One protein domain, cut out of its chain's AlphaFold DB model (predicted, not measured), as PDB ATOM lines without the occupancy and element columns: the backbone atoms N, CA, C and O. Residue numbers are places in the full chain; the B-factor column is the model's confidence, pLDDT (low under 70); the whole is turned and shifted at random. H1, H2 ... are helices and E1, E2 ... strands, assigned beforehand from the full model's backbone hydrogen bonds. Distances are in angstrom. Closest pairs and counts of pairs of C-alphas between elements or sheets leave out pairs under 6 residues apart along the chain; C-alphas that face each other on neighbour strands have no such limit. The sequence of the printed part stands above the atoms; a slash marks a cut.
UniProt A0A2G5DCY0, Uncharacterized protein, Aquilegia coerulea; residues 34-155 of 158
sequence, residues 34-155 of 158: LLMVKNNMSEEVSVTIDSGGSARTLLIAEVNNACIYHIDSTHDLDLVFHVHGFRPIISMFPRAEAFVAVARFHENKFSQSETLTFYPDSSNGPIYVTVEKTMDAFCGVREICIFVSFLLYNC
ATOM      1  N   LEU A  34      46.109  -4.070 -58.463       85.12
ATOM      2  CA  LEU A  34      46.597  -2.932 -57.689       85.12
ATOM      3  C   LEU A  34      45.657  -2.700 -56.504       85.12
ATOM      4  O   LEU A  34      44.437  -2.673 -56.680       85.12
ATOM      5  N   LEU A  35      46.237  -2.499 -55.321       90.75
ATOM      6  CA  LEU A  35      45.519  -2.034 -54.140       90.75
ATOM      7  C   LEU A  35      45.988  -0.627 -53.779       90.75
ATOM      8  O   LEU A  35      47.162  -0.420 -53.474       90.75
ATOM      9  N   MET A  36      45.064   0.328 -53.775       93.94
ATOM     10  CA  MET A  36      45.308   1.677 -53.272       93.94
ATOM     11  C   MET A  36      44.709   1.826 -51.875       93.94
ATOM     12  O   MET A  36      43.567   1.444 -51.641       93.94
ATOM     13  N   VAL A  37      45.459   2.406 -50.947       96.12
ATOM     14  CA  VAL A  37      44.990   2.704 -49.592       96.12
ATOM     15  C   VAL A  37      45.110   4.202 -49.365       96.12
ATOM     16  O   VAL A  37      46.189   4.769 -49.516       96.12
ATOM     17  N   LYS A  38      43.996   4.850 -49.033       96.38
ATOM     18  CA  LYS A  38      43.901   6.287 -48.779       96.38
ATOM     19  C   LYS A  38      43.567   6.527 -47.317       96.38
ATOM     20  O   LYS A  38      42.559   6.027 -46.818       96.38
ATOM     21  N   ASN A  39      44.392   7.327 -46.662       95.00
ATOM     22  CA  ASN A  39      44.133   7.849 -45.338       95.00
ATOM     23  C   ASN A  39      43.653   9.296 -45.455       95.00
ATOM     24  O   ASN A  39      44.439  10.187 -45.757       95.00
ATOM     25  N   ASN A  40      42.370   9.529 -45.196       93.31
ATOM     26  CA  ASN A  40      41.783  10.868 -45.132       93.31
ATOM     27  C   ASN A  40      41.524  11.304 -43.680       93.31
ATOM     28  O   ASN A  40      40.715  12.199 -43.438       93.31
ATOM     29  N   MET A  41      42.148  10.640 -42.706       89.00
ATOM     30  CA  MET A  41      42.123  11.062 -41.309       89.00
ATOM     31  C   MET A  41      43.195  12.127 -41.056       89.00
ATOM     32  O   MET A  41      44.173  12.232 -41.797       89.00
ATOM     33  N   SER A  42      43.017  12.888 -39.978       86.25
ATOM     34  CA  SER A  42      44.011  13.824 -39.430       86.25
ATOM     35  C   SER A  42      45.077  13.132 -38.570       86.25
ATOM     36  O   SER A  42      45.745  13.774 -37.774       86.25
ATOM     37  N   GLU A  43      45.166  11.808 -38.657       87.69
ATOM     38  CA  GLU A  43      46.066  10.966 -37.874       87.69
ATOM     39  C   GLU A  43      46.723   9.966 -38.822       87.69
ATOM     40  O   GLU A  43      46.104   9.525 -39.794       87.69
ATOM     41  N   GLU A  44      47.965   9.588 -38.538       93.75
ATOM     42  CA  GLU A  44      48.658   8.536 -39.279       93.75
ATOM     43  C   GLU A  44      48.011   7.169 -39.013       93.75
ATOM     44  O   GLU A  44      47.665   6.825 -37.879       93.75
ATOM     45  N   VAL A  45      47.865   6.368 -40.069       95.56
ATOM     46  CA  VAL A  45      47.288   5.023 -39.982       95.56
ATOM     47  C   VAL A  45      48.284   4.010 -40.512       95.56
ATOM     48  O   VAL A  45      48.770   4.125 -41.639       95.56
ATOM     49  N   SER A  46      48.548   2.971 -39.722       96.81
ATOM     50  CA  SER A  46      49.239   1.785 -40.209       96.81
ATOM     51  C   SER A  46      48.231   0.706 -40.591       96.81
ATOM     52  O   SER A  46      47.306   0.401 -39.841       96.81
ATOM     53  N   VAL A  47      48.397   0.130 -41.777       96.94
ATOM     54  CA  VAL A  47      47.526  -0.924 -42.300       96.94
ATOM     55  C   VAL A  47      48.383  -2.125 -42.642       96.94
ATOM     56  O   VAL A  47      49.243  -2.049 -43.517       96.94
ATOM     57  N   THR A  48      48.153  -3.238 -41.954       96.50
ATOM     58  CA  THR A  48      48.714  -4.534 -42.340       96.50
ATOM     59  C   THR A  48      47.712  -5.265 -43.211       96.50
ATOM     60  O   THR A  48      46.539  -5.349 -42.863       96.50
ATOM     61  N   ILE A  49      48.177  -5.739 -44.358       94.56
ATOM     62  CA  ILE A  49      47.380  -6.395 -45.388       94.56
ATOM     63  C   ILE A  49      48.002  -7.762 -45.610       94.56
ATOM     64  O   ILE A  49      49.143  -7.842 -46.065       94.56
ATOM     65  N   ASP A  50      47.269  -8.817 -45.284       92.75
ATOM     66  CA  ASP A  50      47.645 -10.190 -45.605       92.75
ATOM     67  C   ASP A  50      46.803 -10.695 -46.778       92.75
ATOM     68  O   ASP A  50      45.593 -10.488 -46.850       92.75
ATOM     69  N   SER A  51      47.483 -11.315 -47.731       86.69
ATOM     70  CA  SER A  51      46.915 -11.922 -48.924       86.69
ATOM     71  C   SER A  51      47.483 -13.334 -49.014       86.69
ATOM     72  O   SER A  51      48.619 -13.529 -49.450       86.69
ATOM     73  N   GLY A  52      46.730 -14.314 -48.509       78.25
ATOM     74  CA  GLY A  52      47.091 -15.733 -48.599       78.25
ATOM     75  C   GLY A  52      48.414 -16.126 -47.918       78.25
ATOM     76  O   GLY A  52      49.061 -17.072 -48.364       78.25
ATOM     77  N   GLY A  53      48.839 -15.415 -46.865       79.88
ATOM     78  CA  GLY A  53      50.078 -15.676 -46.119       79.88
ATOM     79  C   GLY A  53      51.245 -14.745 -46.470       79.88
ATOM     80  O   GLY A  53      52.347 -14.913 -45.944       79.88
ATOM     81  N   SER A  54      51.027 -13.760 -47.347       82.81
ATOM     82  CA  SER A  54      51.976 -12.683 -47.644       82.81
ATOM     83  C   SER A  54      51.511 -11.367 -47.012       82.81
ATOM     84  O   SER A  54      50.870 -10.545 -47.671       82.81
ATOM     85  N   ALA A  55      51.916 -11.122 -45.765       90.00
ATOM     86  CA  ALA A  55      51.616  -9.880 -45.058       90.00
ATOM     87  C   ALA A  55      52.525  -8.710 -45.482       90.00
ATOM     88  O   ALA A  55      53.751  -8.830 -45.543       90.00
ATOM     89  N   ARG A  56      51.921  -7.546 -45.735       91.69
ATOM     90  CA  ARG A  56      52.603  -6.268 -45.985       91.69
ATOM     91  C   ARG A  56      52.017  -5.194 -45.080       91.69
ATOM     92  O   ARG A  56      50.803  -5.019 -45.042       91.69
ATOM     93  N   THR A  57      52.873  -4.446 -44.397       94.62
ATOM     94  CA  THR A  57      52.451  -3.316 -43.563       94.62
ATOM     95  C   THR A  57      52.776  -2.004 -44.257       94.62
ATOM     96  O   THR A  57      53.909  -1.771 -44.675       94.62
ATOM     97  N   LEU A  58      51.770  -1.144 -44.367       94.88
ATOM     98  CA  LEU A  58      51.886   0.224 -44.843       94.88
ATOM     99  C   LEU A  58      51.759   1.177 -43.661       94.88
ATOM    100  O   LEU A  58      50.975   0.930 -42.746       94.88
ATOM    101  N   LEU A  59      52.493   2.281 -43.716       96.00
ATOM    102  CA  LEU A  59      52.307   3.428 -42.840       96.00
ATOM    103  C   LEU A  59      51.900   4.606 -43.723       96.00
ATOM    104  O   LEU A  59      52.609   4.932 -44.675       96.00
ATOM    105  N   ILE A  60      50.724   5.174 -43.468       95.69
ATOM    106  CA  ILE A  60      50.108   6.180 -44.331       95.69
ATOM    107  C   ILE A  60      49.877   7.432 -43.496       95.69
ATOM    108  O   ILE A  60      48.989   7.461 -42.640       95.69
ATOM    109  N   ALA A  61      50.681   8.460 -43.768       92.44
ATOM    110  CA  ALA A  61      50.567   9.769 -43.135       92.44
ATOM    111  C   ALA A  61      49.159  10.374 -43.306       92.44
ATOM    112  O   ALA A  61      48.366   9.918 -44.138       92.44
ATOM    113  N   GLU A  62      48.861  11.403 -42.517       88.56
ATOM    114  CA  GLU A  62      47.616  12.169 -42.620       88.56
ATOM    115  C   GLU A  62      47.364  12.667 -44.053       88.56
ATOM    116  O   GLU A  62      48.280  13.116 -44.743       88.56
ATOM    117  N   VAL A  63      46.108  12.574 -44.504       88.19
ATOM    118  CA  VAL A  63      45.655  13.054 -45.827       88.19
ATOM    119  C   VAL A  63      46.569  12.579 -46.976       88.19
ATOM    120  O   VAL A  63      46.967  13.346 -47.855       88.19
ATOM    121  N   ASN A  64      46.931  11.294 -46.966       93.31
ATOM    122  CA  ASN A  64      47.865  10.708 -47.925       93.31
ATOM    123  C   ASN A  64      47.389   9.345 -48.451       93.31
ATOM    124  O   ASN A  64      46.371   8.795 -48.026       93.31
ATOM    125  N   ASN A  65      48.110   8.790 -49.422       92.50
ATOM    126  CA  ASN A  65      47.818   7.495 -50.014       92.50
ATOM    127  C   ASN A  65      49.079   6.654 -50.219       92.50
ATOM    128  O   ASN A  65      50.198   7.160 -50.275       92.50
ATOM    129  N   ALA A  66      48.873   5.348 -50.329       92.44
ATOM    130  CA  ALA A  66      49.895   4.376 -50.664       92.44
ATOM    131  C   ALA A  66      49.327   3.345 -51.643       92.44
ATOM    132  O   ALA A  66      48.141   3.008 -51.596       92.44
ATOM    133  N   CYS A  67      50.185   2.817 -52.512       88.31
ATOM    134  CA  CYS A  67      49.820   1.788 -53.480       88.31
ATOM    135  C   CYS A  67      50.640   0.525 -53.239       88.31
ATOM    136  O   CYS A  67      51.858   0.585 -53.069       88.31
ATOM    137  N   ILE A  68      49.973  -0.623 -53.294       84.62
ATOM    138  CA  ILE A  68      50.614  -1.928 -53.355       84.62
ATOM    139  C   ILE A  68      50.381  -2.514 -54.739       84.62
ATOM    140  O   ILE A  68      49.247  -2.684 -55.190       84.62
ATOM    141  N   TYR A  69      51.487  -2.865 -55.386       79.31
ATOM    142  CA  TYR A  69      51.494  -3.607 -56.635       79.31
ATOM    143  C   TYR A  69      51.573  -5.110 -56.345       79.31
ATOM    144  O   TYR A  69      52.222  -5.534 -55.381       79.31
ATOM    145  N   HIS A  70      50.946  -5.908 -57.207       73.44
ATOM    146  CA  HIS A  70      50.938  -7.370 -57.122       73.44
ATOM    147  C   HIS A  70      50.249  -7.908 -55.862       73.44
ATOM    148  O   HIS A  70      50.855  -8.649 -55.087       73.44
ATOM    149  N   ILE A  71      48.992  -7.508 -55.653       76.50
ATOM    150  CA  ILE A  71      48.093  -8.171 -54.703       76.50
ATOM    151  C   ILE A  71      47.401  -9.322 -55.426       76.50
ATOM    152  O   ILE A  71      46.904  -9.132 -56.536       76.50
ATOM    153  N   ASP A  72      47.360 -10.490 -54.792       74.12
ATOM    154  CA  ASP A  72      46.619 -11.634 -55.307       74.12
ATOM    155  C   ASP A  72      45.112 -11.375 -55.176       74.12
ATOM    156  O   ASP A  72      44.573 -11.198 -54.079       74.12
ATOM    157  N   SER A  73      44.430 -11.306 -56.318       71.69
ATOM    158  CA  SER A  73      43.002 -11.010 -56.395       71.69
ATOM    159  C   SER A  73      42.105 -12.201 -56.030       71.69
ATOM    160  O   SER A  73      40.918 -11.990 -55.761       71.69
ATOM    161  N   THR A  74      42.649 -13.419 -55.963       74.44
ATOM    162  CA  THR A  74      41.885 -14.657 -55.712       74.44
ATOM    163  C   THR A  74      41.623 -14.927 -54.236       74.44
ATOM    164  O   THR A  74      40.752 -15.730 -53.891       74.44
ATOM    165  N   HIS A  75      42.332 -14.221 -53.358       84.19
ATOM    166  CA  HIS A  75      42.195 -14.341 -51.917       84.19
ATOM    167  C   HIS A  75      41.442 -13.146 -51.329       84.19
ATOM    168  O   HIS A  75      41.452 -12.027 -51.863       84.19
ATOM    169  N   ASP A  76      40.766 -13.412 -50.215       91.62
ATOM    170  CA  ASP A  76      40.316 -12.348 -49.331       91.62
ATOM    171  C   ASP A  76      41.560 -11.645 -48.766       91.62
ATOM    172  O   ASP A  76      42.603 -12.272 -48.562       91.62
ATOM    173  N   LEU A  77      41.467 -10.333 -48.571       93.12
ATOM    174  CA  LEU A  77      42.526  -9.563 -47.931       93.12
ATOM    175  C   LEU A  77      42.161  -9.366 -46.471       93.12
ATOM    176  O   LEU A  77      41.174  -8.684 -46.173       93.12
ATOM    177  N   ASP A  78      42.975  -9.919 -45.584       95.50
ATOM    178  CA  ASP A  78      42.865  -9.667 -44.155       95.50
ATOM    179  C   ASP A  78      43.540  -8.333 -43.845       95.50
ATOM    180  O   ASP A  78      44.700  -8.093 -44.187       95.50
ATOM    181  N   LEU A  79      42.786  -7.431 -43.227       96.50
ATOM    182  CA  LEU A  79      43.205  -6.067 -42.941       96.50
ATOM    183  C   LEU A  79      43.320  -5.882 -41.434       96.50
ATOM    184  O   LEU A  79      42.367  -6.140 -40.701       96.50
ATOM    185  N   VAL A  80      44.451  -5.358 -40.971       97.69
ATOM    186  CA  VAL A  80      44.635  -4.943 -39.578       97.69
ATOM    187  C   VAL A  80      45.039  -3.481 -39.538       97.69
ATOM    188  O   VAL A  80      46.153  -3.111 -39.915       97.69
ATOM    189  N   PHE A  81      44.129  -2.644 -39.055       97.19
ATOM    190  CA  PHE A  81      44.339  -1.213 -38.920       97.19
ATOM    191  C   PHE A  81      44.881  -0.881 -37.533       97.19
ATOM    192  O   PHE A  81      44.374  -1.364 -36.521       97.19
ATOM    193  N   HIS A  82      45.887  -0.018 -37.503       96.38
ATOM    194  CA  HIS A  82      46.522   0.504 -36.307       96.38
ATOM    195  C   HIS A  82      46.513   2.030 -36.371       96.38
ATOM    196  O   HIS A  82      46.945   2.623 -37.361       96.38
ATOM    197  N   VAL A  83      46.046   2.648 -35.295       93.75
ATOM    198  CA  VAL A  83      46.080   4.097 -35.080       93.75
ATOM    199  C   VAL A  83      46.777   4.322 -33.747       93.75
ATOM    200  O   VAL A  83      46.533   3.583 -32.792       93.75
ATOM    201  N   HIS A  84      47.675   5.303 -33.677       91.50
ATOM    202  CA  HIS A  84      48.456   5.537 -32.467       91.50
ATOM    203  C   HIS A  84      47.552   5.790 -31.246       91.50
ATOM    204  O   HIS A  84      46.642   6.612 -31.296       91.50
ATOM    205  N   GLY A  85      47.806   5.077 -30.143       90.31
ATOM    206  CA  GLY A  85      47.023   5.187 -28.905       90.31
ATOM    207  C   GLY A  85      45.700   4.412 -28.893       90.31
ATOM    208  O   GLY A  85      44.954   4.514 -27.914       90.31
ATOM    209  N   PHE A  86      45.409   3.638 -29.944       92.94
ATOM    210  CA  PHE A  86      44.232   2.781 -30.039       92.94
ATOM    211  C   PHE A  86      44.604   1.323 -30.288       92.94
ATOM    212  O   PHE A  86      45.581   1.000 -30.967       92.94
ATOM    213  N   ARG A  87      43.736   0.434 -29.805       95.12
ATOM    214  CA  ARG A  87      43.832  -0.996 -30.073       95.12
ATOM    215  C   ARG A  87      43.688  -1.273 -31.571       95.12
ATOM    216  O   ARG A  87      42.838  -0.651 -32.217       95.12
ATOM    217  N   PRO A  88      44.442  -2.247 -32.111       96.06
ATOM    218  CA  PRO A  88      44.291  -2.658 -33.496       96.06
ATOM    219  C   PRO A  88      42.893  -3.209 -33.766       96.06
ATOM    220  O   PRO A  88      42.301  -3.872 -32.909       96.06
ATOM    221  N   ILE A  89      42.389  -2.984 -34.975       96.31
ATOM    222  CA  ILE A  89      41.099  -3.514 -35.417       96.31
ATOM    223  C   ILE A  89      41.255  -4.291 -36.716       96.31
ATOM    224  O   ILE A  89      42.035  -3.921 -37.594       96.31
ATOM    225  N   ILE A  90      40.505  -5.384 -36.814       96.44
ATOM    226  CA  ILE A  90      40.550  -6.309 -37.941       96.44
ATOM    227  C   ILE A  90      39.345  -6.052 -38.842       96.44
ATOM    228  O   ILE A  90      38.246  -5.757 -38.373       96.44
ATOM    229  N   SER A  91      39.567  -6.186 -40.140       96.69
ATOM    230  CA  SER A  91      38.557  -6.145 -41.188       96.69
ATOM    231  C   SER A  91      38.979  -7.073 -42.328       96.69
ATOM    232  O   SER A  91      40.093  -7.585 -42.347       96.69
ATOM    233  N   MET A  92      38.091  -7.277 -43.294       95.38
ATOM    234  CA  MET A  92      38.339  -8.090 -44.474       95.38
ATOM    235  C   MET A  92      37.886  -7.349 -45.734       95.38
ATOM    236  O   MET A  92      36.806  -6.748 -45.760       95.38
ATOM    237  N   PHE A  93      38.691  -7.412 -46.794       95.06
ATOM    238  CA  PHE A  93      38.271  -7.077 -48.154       95.06
ATOM    239  C   PHE A  93      38.064  -8.386 -48.927       95.06
ATOM    240  O   PHE A  93      39.052  -9.029 -49.280       95.06
ATOM    241  N   PRO A  94      36.808  -8.782 -49.212       92.44
ATOM    242  CA  PRO A  94      36.539 -10.012 -49.945       92.44
ATOM    243  C   PRO A  94      37.230 -10.054 -51.315       92.44
ATOM    244  O   PRO A  94      37.388  -9.025 -51.981       92.44
ATOM    245  N   ARG A  95      37.567 -11.260 -51.777       89.38
ATOM    246  CA  ARG A  95      37.972 -11.509 -53.164       89.38
ATOM    247  C   ARG A  95      36.894 -11.057 -54.146       89.38
ATOM    248  O   ARG A  95      35.722 -10.923 -53.784       89.38
ATOM    249  N   ALA A  96      37.285 -10.831 -55.396       83.31
ATOM    250  CA  ALA A  96      36.476 -10.102 -56.370       83.31
ATOM    251  C   ALA A  96      35.068 -10.695 -56.547       83.31
ATOM    252  O   ALA A  96      34.081  -9.958 -56.508       83.31
ATOM    253  N   GLU A  97      34.950 -12.019 -56.664       83.81
ATOM    254  CA  GLU A  97      33.670 -12.700 -56.884       83.81
ATOM    255  C   GLU A  97      32.728 -12.547 -55.686       83.81
ATOM    256  O   GLU A  97      31.527 -12.326 -55.853       83.81
ATOM    257  N   ALA A  98      33.274 -12.639 -54.470       88.00
ATOM    258  CA  ALA A  98      32.512 -12.476 -53.239       88.00
ATOM    259  C   ALA A  98      32.124 -11.009 -53.015       88.00
ATOM    260  O   ALA A  98      31.000 -10.718 -52.608       88.00
ATOM    261  N   PHE A  99      33.031 -10.080 -53.324       90.19
ATOM    262  CA  PHE A  99      32.800  -8.652 -53.157       90.19
ATOM    263  C   PHE A  99      31.663  -8.158 -54.052       90.19
ATOM    264  O   PHE A  99      30.747  -7.498 -53.571       90.19
ATOM    265  N   VAL A 100      31.659  -8.545 -55.331       86.75
ATOM    266  CA  VAL A 100      30.612  -8.168 -56.298       86.75
ATOM    267  C   VAL A 100      29.222  -8.657 -55.878       86.75
ATOM    268  O   VAL A 100      28.226  -8.012 -56.197       86.75
ATOM    269  N   ALA A 101      29.135  -9.767 -55.139       88.94
ATOM    270  CA  ALA A 101      27.860 -10.300 -54.664       88.94
ATOM    271  C   ALA A 101      27.218  -9.457 -53.547       88.94
ATOM    272  O   ALA A 101      25.998  -9.494 -53.386       88.94
ATOM    273  N   VAL A 102      28.018  -8.713 -52.774       90.50
ATOM    274  CA  VAL A 102      27.555  -7.958 -51.593       90.50
ATOM    275  C   VAL A 102      27.686  -6.442 -51.740       90.50
ATOM    276  O   VAL A 102      27.011  -5.692 -51.034       90.50
ATOM    277  N   ALA A 103      28.552  -5.982 -52.640       92.69
ATOM    278  CA  ALA A 103      28.824  -4.576 -52.865       92.69
ATOM    279  C   ALA A 103      27.709  -3.898 -53.670       92.69
ATOM    280  O   ALA A 103      27.047  -4.492 -54.525       92.69
ATOM    281  N   ARG A 104      27.526  -2.602 -53.427       94.38
ATOM    282  CA  ARG A 104      26.652  -1.760 -54.242       94.38
ATOM    283  C   ARG A 104      27.376  -1.409 -55.529       94.38
ATOM    284  O   ARG A 104      28.504  -0.935 -55.487       94.38
ATOM    285  N   PHE A 105      26.721  -1.620 -56.662       91.06
ATOM    286  CA  PHE A 105      27.240  -1.187 -57.951       91.06
ATOM    287  C   PHE A 105      26.719   0.214 -58.281       91.06
ATOM    288  O   PHE A 105      25.507   0.437 -58.286       91.06
ATOM    289  N   HIS A 106      27.624   1.149 -58.554       89.00
ATOM    290  CA  HIS A 106      27.298   2.507 -58.972       89.00
ATOM    291  C   HIS A 106      28.279   2.967 -60.047       89.00
ATOM    292  O   HIS A 106      29.489   2.860 -59.858       89.00
ATOM    293  N   GLU A 107      27.750   3.488 -61.157       88.06
ATOM    294  CA  GLU A 107      28.515   3.867 -62.354       88.06
ATOM    295  C   GLU A 107      29.403   2.721 -62.860       88.06
ATOM    296  O   GLU A 107      28.941   1.855 -63.601       88.06
ATOM    297  N   ASN A 108      30.668   2.716 -62.451       84.38
ATOM    298  CA  ASN A 108      31.688   1.746 -62.817       84.38
ATOM    299  C   ASN A 108      32.405   1.136 -61.603       84.38
ATOM    300  O   ASN A 108      33.457   0.523 -61.768       84.38
ATOM    301  N   LYS A 109      31.866   1.297 -60.392       88.75
ATOM    302  CA  LYS A 109      32.490   0.815 -59.158       88.75
ATOM    303  C   LYS A 109      31.538  -0.030 -58.329       88.75
ATOM    304  O   LYS A 109      30.363   0.289 -58.162       88.75
ATOM    305  N   PHE A 110      32.092  -1.091 -57.764       93.25
ATOM    306  CA  PHE A 110      31.510  -1.805 -56.637       93.25
ATOM    307  C   PHE A 110      31.997  -1.147 -55.351       93.25
ATOM    308  O   PHE A 110      33.195  -0.903 -55.226       93.25
ATOM    309  N   SER A 111      31.110  -0.862 -54.402       96.12
ATOM    310  CA  SER A 111      31.477  -0.273 -53.113       96.12
ATOM    311  C   SER A 111      30.783  -0.936 -51.927       96.12
ATOM    312  O   SER A 111      29.627  -1.365 -51.990       96.12
ATOM    313  N   GLN A 112      31.504  -1.005 -50.816       96.75
ATOM    314  CA  GLN A 112      30.993  -1.432 -49.524       96.75
ATOM    315  C   GLN A 112      31.676  -0.608 -48.440       96.75
ATOM    316  O   GLN A 112      32.898  -0.485 -48.429       96.75
ATOM    317  N   SER A 113      30.894  -0.076 -47.511       95.69
ATOM    318  CA  SER A 113      31.419   0.677 -46.376       95.69
ATOM    319  C   SER A 113      31.105  -0.050 -45.081       95.69
ATOM    320  O   SER A 113      30.039  -0.651 -44.935       95.69
ATOM    321  N   GLU A 114      32.013   0.055 -44.125       95.75
ATOM    322  CA  GLU A 114      31.813  -0.392 -42.753       95.75
ATOM    323  C   GLU A 114      32.309   0.677 -41.778       95.75
ATOM    324  O   GLU A 114      33.150   1.509 -42.124       95.75
ATOM    325  N   THR A 115      31.804   0.645 -40.549       94.50
ATOM    326  CA  THR A 115      32.274   1.517 -39.471       94.50
ATOM    327  C   THR A 115      33.054   0.688 -38.461       94.50
ATOM    328  O   THR A 115      32.512  -0.223 -37.839       94.50
ATOM    329  N   LEU A 116      34.326   1.029 -38.289       94.75
ATOM    330  CA  LEU A 116      35.249   0.438 -37.335       94.75
ATOM    331  C   LEU A 116      35.304   1.300 -36.070       94.75
ATOM    332  O   LEU A 116      35.415   2.523 -36.143       94.75
ATOM    333  N   THR A 117      35.221   0.658 -34.905       93.38
ATOM    334  CA  THR A 117      35.314   1.334 -33.602       93.38
ATOM    335  C   THR A 117      36.680   1.062 -32.992       93.38
ATOM    336  O   THR A 117      36.964  -0.059 -32.577       93.38
ATOM    337  N   PHE A 118      37.520   2.087 -32.926       92.06
ATOM    338  CA  PHE A 118      38.833   2.003 -32.304       92.06
ATOM    339  C   PHE A 118      38.711   2.368 -30.830       92.06
ATOM    340  O   PHE A 118      38.337   3.489 -30.477       92.06
ATOM    341  N   TYR A 119      39.035   1.412 -29.965       91.44
ATOM    342  CA  TYR A 119      39.058   1.623 -28.522       91.44
ATOM    343  C   TYR A 119      40.448   2.090 -28.086       91.44
ATOM    344  O   TYR A 119      41.433   1.470 -28.491       91.44
ATOM    345  N   PRO A 120      40.550   3.155 -27.280       91.06
ATOM    346  CA  PRO A 120      41.837   3.671 -26.849       91.06
ATOM    347  C   PRO A 120      42.504   2.728 -25.848       91.06
ATOM    348  O   PRO A 120      41.842   1.987 -25.116       91.06
ATOM    349  N   ASP A 121      43.829   2.790 -25.793       88.12
ATOM    350  CA  ASP A 121      44.614   2.085 -24.776       88.12
ATOM    351  C   ASP A 121      44.568   2.793 -23.410       88.12
ATOM    352  O   ASP A 121      44.837   2.183 -22.374       88.12
ATOM    353  N   SER A 122      44.195   4.076 -23.403       84.38
ATOM    354  CA  SER A 122      44.053   4.939 -22.226       84.38
ATOM    355  C   SER A 122      42.599   5.401 -22.027       84.38
ATOM    356  O   SER A 122      41.686   4.943 -22.707       84.38
ATOM    357  N   SER A 123      42.352   6.318 -21.086       70.88
ATOM    358  CA  SER A 123      41.011   6.774 -20.677       70.88
ATOM    359  C   SER A 123      40.264   7.665 -21.687       70.88
ATOM    360  O   SER A 123      39.295   8.323 -21.309       70.88
ATOM    361  N   ASN A 124      40.713   7.740 -22.938       76.56
ATOM    362  CA  ASN A 124      40.037   8.514 -23.979       76.56
ATOM    363  C   ASN A 124      38.714   7.840 -24.409       76.56
ATOM    364  O   ASN A 124      38.416   6.704 -24.038       76.56
ATOM    365  N   GLY A 125      37.891   8.547 -25.189       83.56
ATOM    366  CA  GLY A 125      36.717   7.955 -25.842       83.56
ATOM    367  C   GLY A 125      37.096   7.147 -27.093       83.56
ATOM    368  O   GLY A 125      38.161   7.384 -27.667       83.56
ATOM    369  N   PRO A 126      36.249   6.203 -27.545       88.12
ATOM    370  CA  PRO A 126      36.467   5.516 -28.813       88.12
ATOM    371  C   PRO A 126      36.333   6.479 -29.995       88.12
ATOM    372  O   PRO A 126      35.519   7.405 -29.958       88.12
ATOM    373  N   ILE A 127      37.080   6.213 -31.066       88.25
ATOM    374  CA  ILE A 127      36.880   6.878 -32.359       88.25
ATOM    375  C   ILE A 127      36.174   5.924 -33.322       88.25
ATOM    376  O   ILE A 127      36.432   4.717 -33.335       88.25
ATOM    377  N   TYR A 128      35.271   6.474 -34.128       90.88
ATOM    378  CA  TYR A 128      34.530   5.725 -35.137       90.88
ATOM    379  C   TYR A 128      35.033   6.138 -36.511       90.88
ATOM    380  O   TYR A 128      34.903   7.294 -36.917       90.88
ATOM    381  N   VAL A 129      35.613   5.178 -37.214       92.44
ATOM    382  CA  VAL A 129      36.244   5.373 -38.513       92.44
ATOM    383  C   VAL A 129      35.445   4.601 -39.543       92.44
ATOM    384  O   VAL A 129      35.123   3.433 -39.347       92.44
ATOM    385  N   THR A 130      35.126   5.242 -40.655       95.31
ATOM    386  CA  THR A 130      34.523   4.576 -41.802       95.31
ATOM    387  C   THR A 130      35.629   4.075 -42.719       95.31
ATOM    388  O   THR A 130      36.534   4.825 -43.090       95.31
ATOM    389  N   VAL A 131      35.535   2.804 -43.096       96.94
ATOM    390  CA  VAL A 131      36.372   2.193 -44.126       96.94
ATOM    391  C   VAL A 131      35.481   1.890 -45.319       96.94
ATOM    392  O   VAL A 131      34.567   1.069 -45.239       96.94
ATOM    393  N   GLU A 132      35.728   2.577 -46.426       97.31
ATOM    394  CA  GLU A 132      35.085   2.304 -47.704       97.31
ATOM    395  C   GLU A 132      36.013   1.462 -48.574       97.31
ATOM    396  O   GLU A 132      37.146   1.839 -48.862       97.31
ATOM    397  N   LYS A 133      35.515   0.305 -48.994       97.06
ATOM    398  CA  LYS A 133      36.174  -0.606 -49.921       97.06
ATOM    399  C   LYS A 133      35.520  -0.419 -51.272       97.06
ATOM    400  O   LYS A 133      34.293  -0.467 -51.369       97.06
ATOM    401  N   THR A 134      36.314  -0.213 -52.312       95.75
ATOM    402  CA  THR A 134      35.806  -0.112 -53.678       95.75
ATOM    403  C   THR A 134      36.615  -0.960 -54.639       95.75
ATOM    404  O   THR A 134      37.798  -1.215 -54.420       95.75
ATOM    405  N   MET A 135      35.962  -1.416 -55.702       92.19
ATOM    406  CA  MET A 135      36.596  -2.137 -56.794       92.19
ATOM    407  C   MET A 135      36.090  -1.586 -58.124       92.19
ATOM    408  O   MET A 135      34.878  -1.515 -58.343       92.19
ATOM    409  N   ASP A 136      37.008  -1.187 -59.001       87.69
ATOM    410  CA  ASP A 136      36.668  -0.788 -60.365       87.69
ATOM    411  C   ASP A 136      36.168  -2.006 -61.154       87.69
ATOM    412  O   ASP A 136      36.814  -3.054 -61.185       87.69
ATOM    413  N   ALA A 137      34.996  -1.879 -61.769       83.00
ATOM    414  CA  ALA A 137      34.332  -2.982 -62.455       83.00
ATOM    415  C   ALA A 137      35.005  -3.377 -63.776       83.00
ATOM    416  O   ALA A 137      34.754  -4.469 -64.283       83.00
ATOM    417  N   PHE A 138      35.839  -2.501 -64.342       78.94
ATOM    418  CA  PHE A 138      36.570  -2.771 -65.568       78.94
ATOM    419  C   PHE A 138      37.948  -3.350 -65.257       78.94
ATOM    420  O   PHE A 138      38.279  -4.434 -65.722       78.94
ATOM    421  N   CYS A 139      38.766  -2.657 -64.467       76.62
ATOM    422  CA  CYS A 139      40.159  -3.065 -64.265       76.62
ATOM    423  C   CYS A 139      40.407  -3.884 -62.994       76.62
ATOM    424  O   CYS A 139      41.543  -4.289 -62.760       76.62
ATOM    425  N   GLY A 140      39.390  -4.109 -62.154       79.12
ATOM    426  CA  GLY A 140      39.521  -4.891 -60.920       79.12
ATOM    427  C   GLY A 140      40.393  -4.231 -59.845       79.12
ATOM    428  O   GLY A 140      40.678  -4.852 -58.820       79.12
ATOM    429  N   VAL A 141      40.821  -2.980 -60.057       85.19
ATOM    430  CA  VAL A 141      41.622  -2.217 -59.092       85.19
ATOM    431  C   VAL A 141      40.823  -2.045 -57.811       85.19
ATOM    432  O   VAL A 141      39.687  -1.566 -57.844       85.19
ATOM    433  N   ARG A 142      41.432  -2.425 -56.685       91.31
ATOM    434  CA  ARG A 142      40.845  -2.304 -55.352       91.31
ATOM    435  C   ARG A 142      41.341  -1.035 -54.676       91.31
ATOM    436  O   ARG A 142      42.507  -0.662 -54.785       91.31
ATOM    437  N   GLU A 143      40.458  -0.387 -53.937       95.19
ATOM    438  CA  GLU A 143      40.764   0.817 -53.177       95.19
ATOM    439  C   GLU A 143      40.136   0.728 -51.782       95.19
ATOM    440  O   GLU A 143      38.988   0.314 -51.634       95.19
ATOM    441  N   ILE A 144      40.908   1.106 -50.766       97.00
ATOM    442  CA  ILE A 144      40.475   1.248 -49.376       97.00
ATOM    443  C   ILE A 144      40.591   2.727 -49.007       97.00
ATOM    444  O   ILE A 144      41.682   3.291 -49.044       97.00
ATOM    445  N   CYS A 145      39.483   3.342 -48.616       96.81
ATOM    446  CA  CYS A 145      39.402   4.721 -48.151       96.81
ATOM    447  C   CYS A 145      39.058   4.752 -46.666       96.81
ATOM    448  O   CYS A 145      38.003   4.270 -46.262       96.81
ATOM    449  N   ILE A 146      39.933   5.353 -45.865       96.00
ATOM    450  CA  ILE A 146      39.795   5.462 -44.413       96.00
ATOM    451  C   ILE A 146      39.465   6.913 -44.079       96.00
ATOM    452  O   ILE A 146      40.226   7.815 -44.432       96.00
ATOM    453  N   PHE A 147      38.334   7.162 -43.426       92.56
ATOM    454  CA  PHE A 147      37.916   8.518 -43.068       92.56
ATOM    455  C   PHE A 147      36.999   8.539 -41.850       92.56
ATOM    456  O   PHE A 147      36.280   7.586 -41.563       92.56
ATOM    457  N   VAL A 148      36.971   9.668 -41.147       87.31
ATOM    458  CA  VAL A 148      35.992   9.925 -40.086       87.31
ATOM    459  C   VAL A 148      34.817  10.689 -40.688       87.31
ATOM    460  O   VAL A 148      35.005  11.639 -41.449       87.31
ATOM    461  N   SER A 149      33.587  10.292 -40.361       73.94
ATOM    462  CA  SER A 149      32.395  11.030 -40.792       73.94
ATOM    463  C   SER A 149      32.464  12.483 -40.308       73.94
ATOM    464  O   SER A 149      32.721  12.730 -39.131       73.94
ATOM    465  N   PHE A 150      32.178  13.448 -41.191       62.91
ATOM    466  CA  PHE A 150      32.272  14.895 -40.914       62.91
ATOM    467  C   PHE A 150      31.578  15.340 -39.613       62.91
ATOM    468  O   PHE A 150      32.038  16.257 -38.929       62.91
ATOM    469  N   LEU A 151      30.481  14.671 -39.245       58.56
ATOM    470  CA  LEU A 151      29.740  14.945 -38.011       58.56
ATOM    471  C   LEU A 151      30.548  14.639 -36.740       58.56
ATOM    472  O   LEU A 151      30.354  15.307 -35.734       58.56
ATOM    473  N   LEU A 152      31.459  13.664 -36.788       55.91
ATOM    474  CA  LEU A 152      32.313  13.280 -35.662       55.91
ATOM    475  C   LEU A 152      33.607  14.100 -35.618       55.91
ATOM    476  O   LEU A 152      34.059  14.455 -34.534       55.91
ATOM    477  N   TYR A 153      34.151  14.479 -36.779       50.78
ATOM    478  CA  TYR A 153      35.371  15.291 -36.879       50.78
ATOM    479  C   TYR A 153      35.260  16.634 -36.129       50.78
ATOM    480  O   TYR A 153      36.213  17.086 -35.504       50.78
ATOM    481  N   ASN A 154      34.069  17.245 -36.113       47.16
ATOM    482  CA  ASN A 154      33.829  18.530 -35.444       47.16
ATOM    483  C   ASN A 154      33.648  18.444 -33.915       47.16
ATOM    484  O   ASN A 154      33.535  19.485 -33.266       47.16
ATOM    485  N   CYS A 155      33.581  17.242 -33.330       44.56
ATOM    486  CA  CYS A 155      33.224  17.065 -31.917       44.56
ATOM    487  C   CYS A 155      34.334  16.466 -31.044       44.56
ATOM    488  O   CYS A 155      34.188  16.493 -29.823       44.56
TER     489      CYS A 155
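What this domain is: This is residues 34 to 155 of the 158 residues of an uncharacterized protein of Aquilegia coerulea (UniProt A0A2G5DCY0). Two strongly twisted sheets lie face to face as a sandwich, a larger one of six strands and a smaller one of four, with E7 of the larger sheet reaching past the smaller one. The short helix H1 covers part of E9 and E8, and the short helix H2 only grazes the larger sheet. The 122 printed residues run E1 to E6, H1, E7 to E10, H2; the larger sheet, E4 E1 E10 E9 E8 E7, is mixed and the smaller, E3 E2 E5 E6, is antiparallel. The class is mostly strand, and the whole is compact, with a radius of gyration of the C-alphas of 14.3 A and spans of 44 by 32 by 23 A.

Where its parts are: In the larger sheet, E4 is residues 64 to 72, 23.6 A long, and bends by 62 degrees at residue 69. E1 is residues 34 to 39, from C-alpha 34 at (46.597, -2.932, -57.689); E10 is 142 to 147. E9, residues 127 to 136, measures 29.0 A, and E8, residues 109 to 118, 27.6 A; E7 is 104 to 106. In the smaller sheet, E3 is 54 to 60, E2 is 45 to 51, E5 is 77 to 83 and E6 is 89 to 93. H1 is 96 to 102, 10.3 A long; H2 is 150 to 155, ending at C-alpha 155 at (33.224, 17.065, -31.917).

How they stand to each other: E7, E8, E9 and E10 form a meander, each strand the antiparallel neighbour of the one before. Within hydrogen-bond range are N 104 and O 111 at 2.8 A in the hairpin E7 and E8, N 116 and O 129 at 2.7 A in the hairpin E8 and E9, and N 132 and O 145 at 2.8 A in the hairpin E9 and E10. E1 is parallel to E10, at 6 degrees, with N 38 and O 144 at 2.8 A; E4 is antiparallel to E1, with N 37 and O 66 at 2.8 A. In the smaller sheet, N 47 and O 58 are 2.9 A apart in the hairpin E2 and E3, N 48 and O 80 2.9 A between E2 and E5, and N 79 and O 91 2.8 A in the hairpin E5 and E6. The facing parts of the two sheets are 9.4 A centre to centre, their strands at 27 degrees; the closest C-alphas of E6 and E8, those of Ile 89 and Phe 118, are 6.7 A apart. H1 is on the larger sheet at a height of 9.4 A; its closest C-alpha pair with E8 is Val 100 and Phe 110, 6.4 A. In H1, 1 of 3 O i to N i+4 pairs and 3 of 4 O i to N i+3 pairs are within hydrogen-bond range; in H2, 0 of 2 and 2 of 3.

The domain as a whole: The C-alphas farthest apart, those of Ser 123 and Phe 138, are 46.1 A apart. The printed part has no cut and no long link; E8 to E9 is short, the others tight. Mean pLDDT of the printed part is 88.3, with residues 150 to 155 under 70.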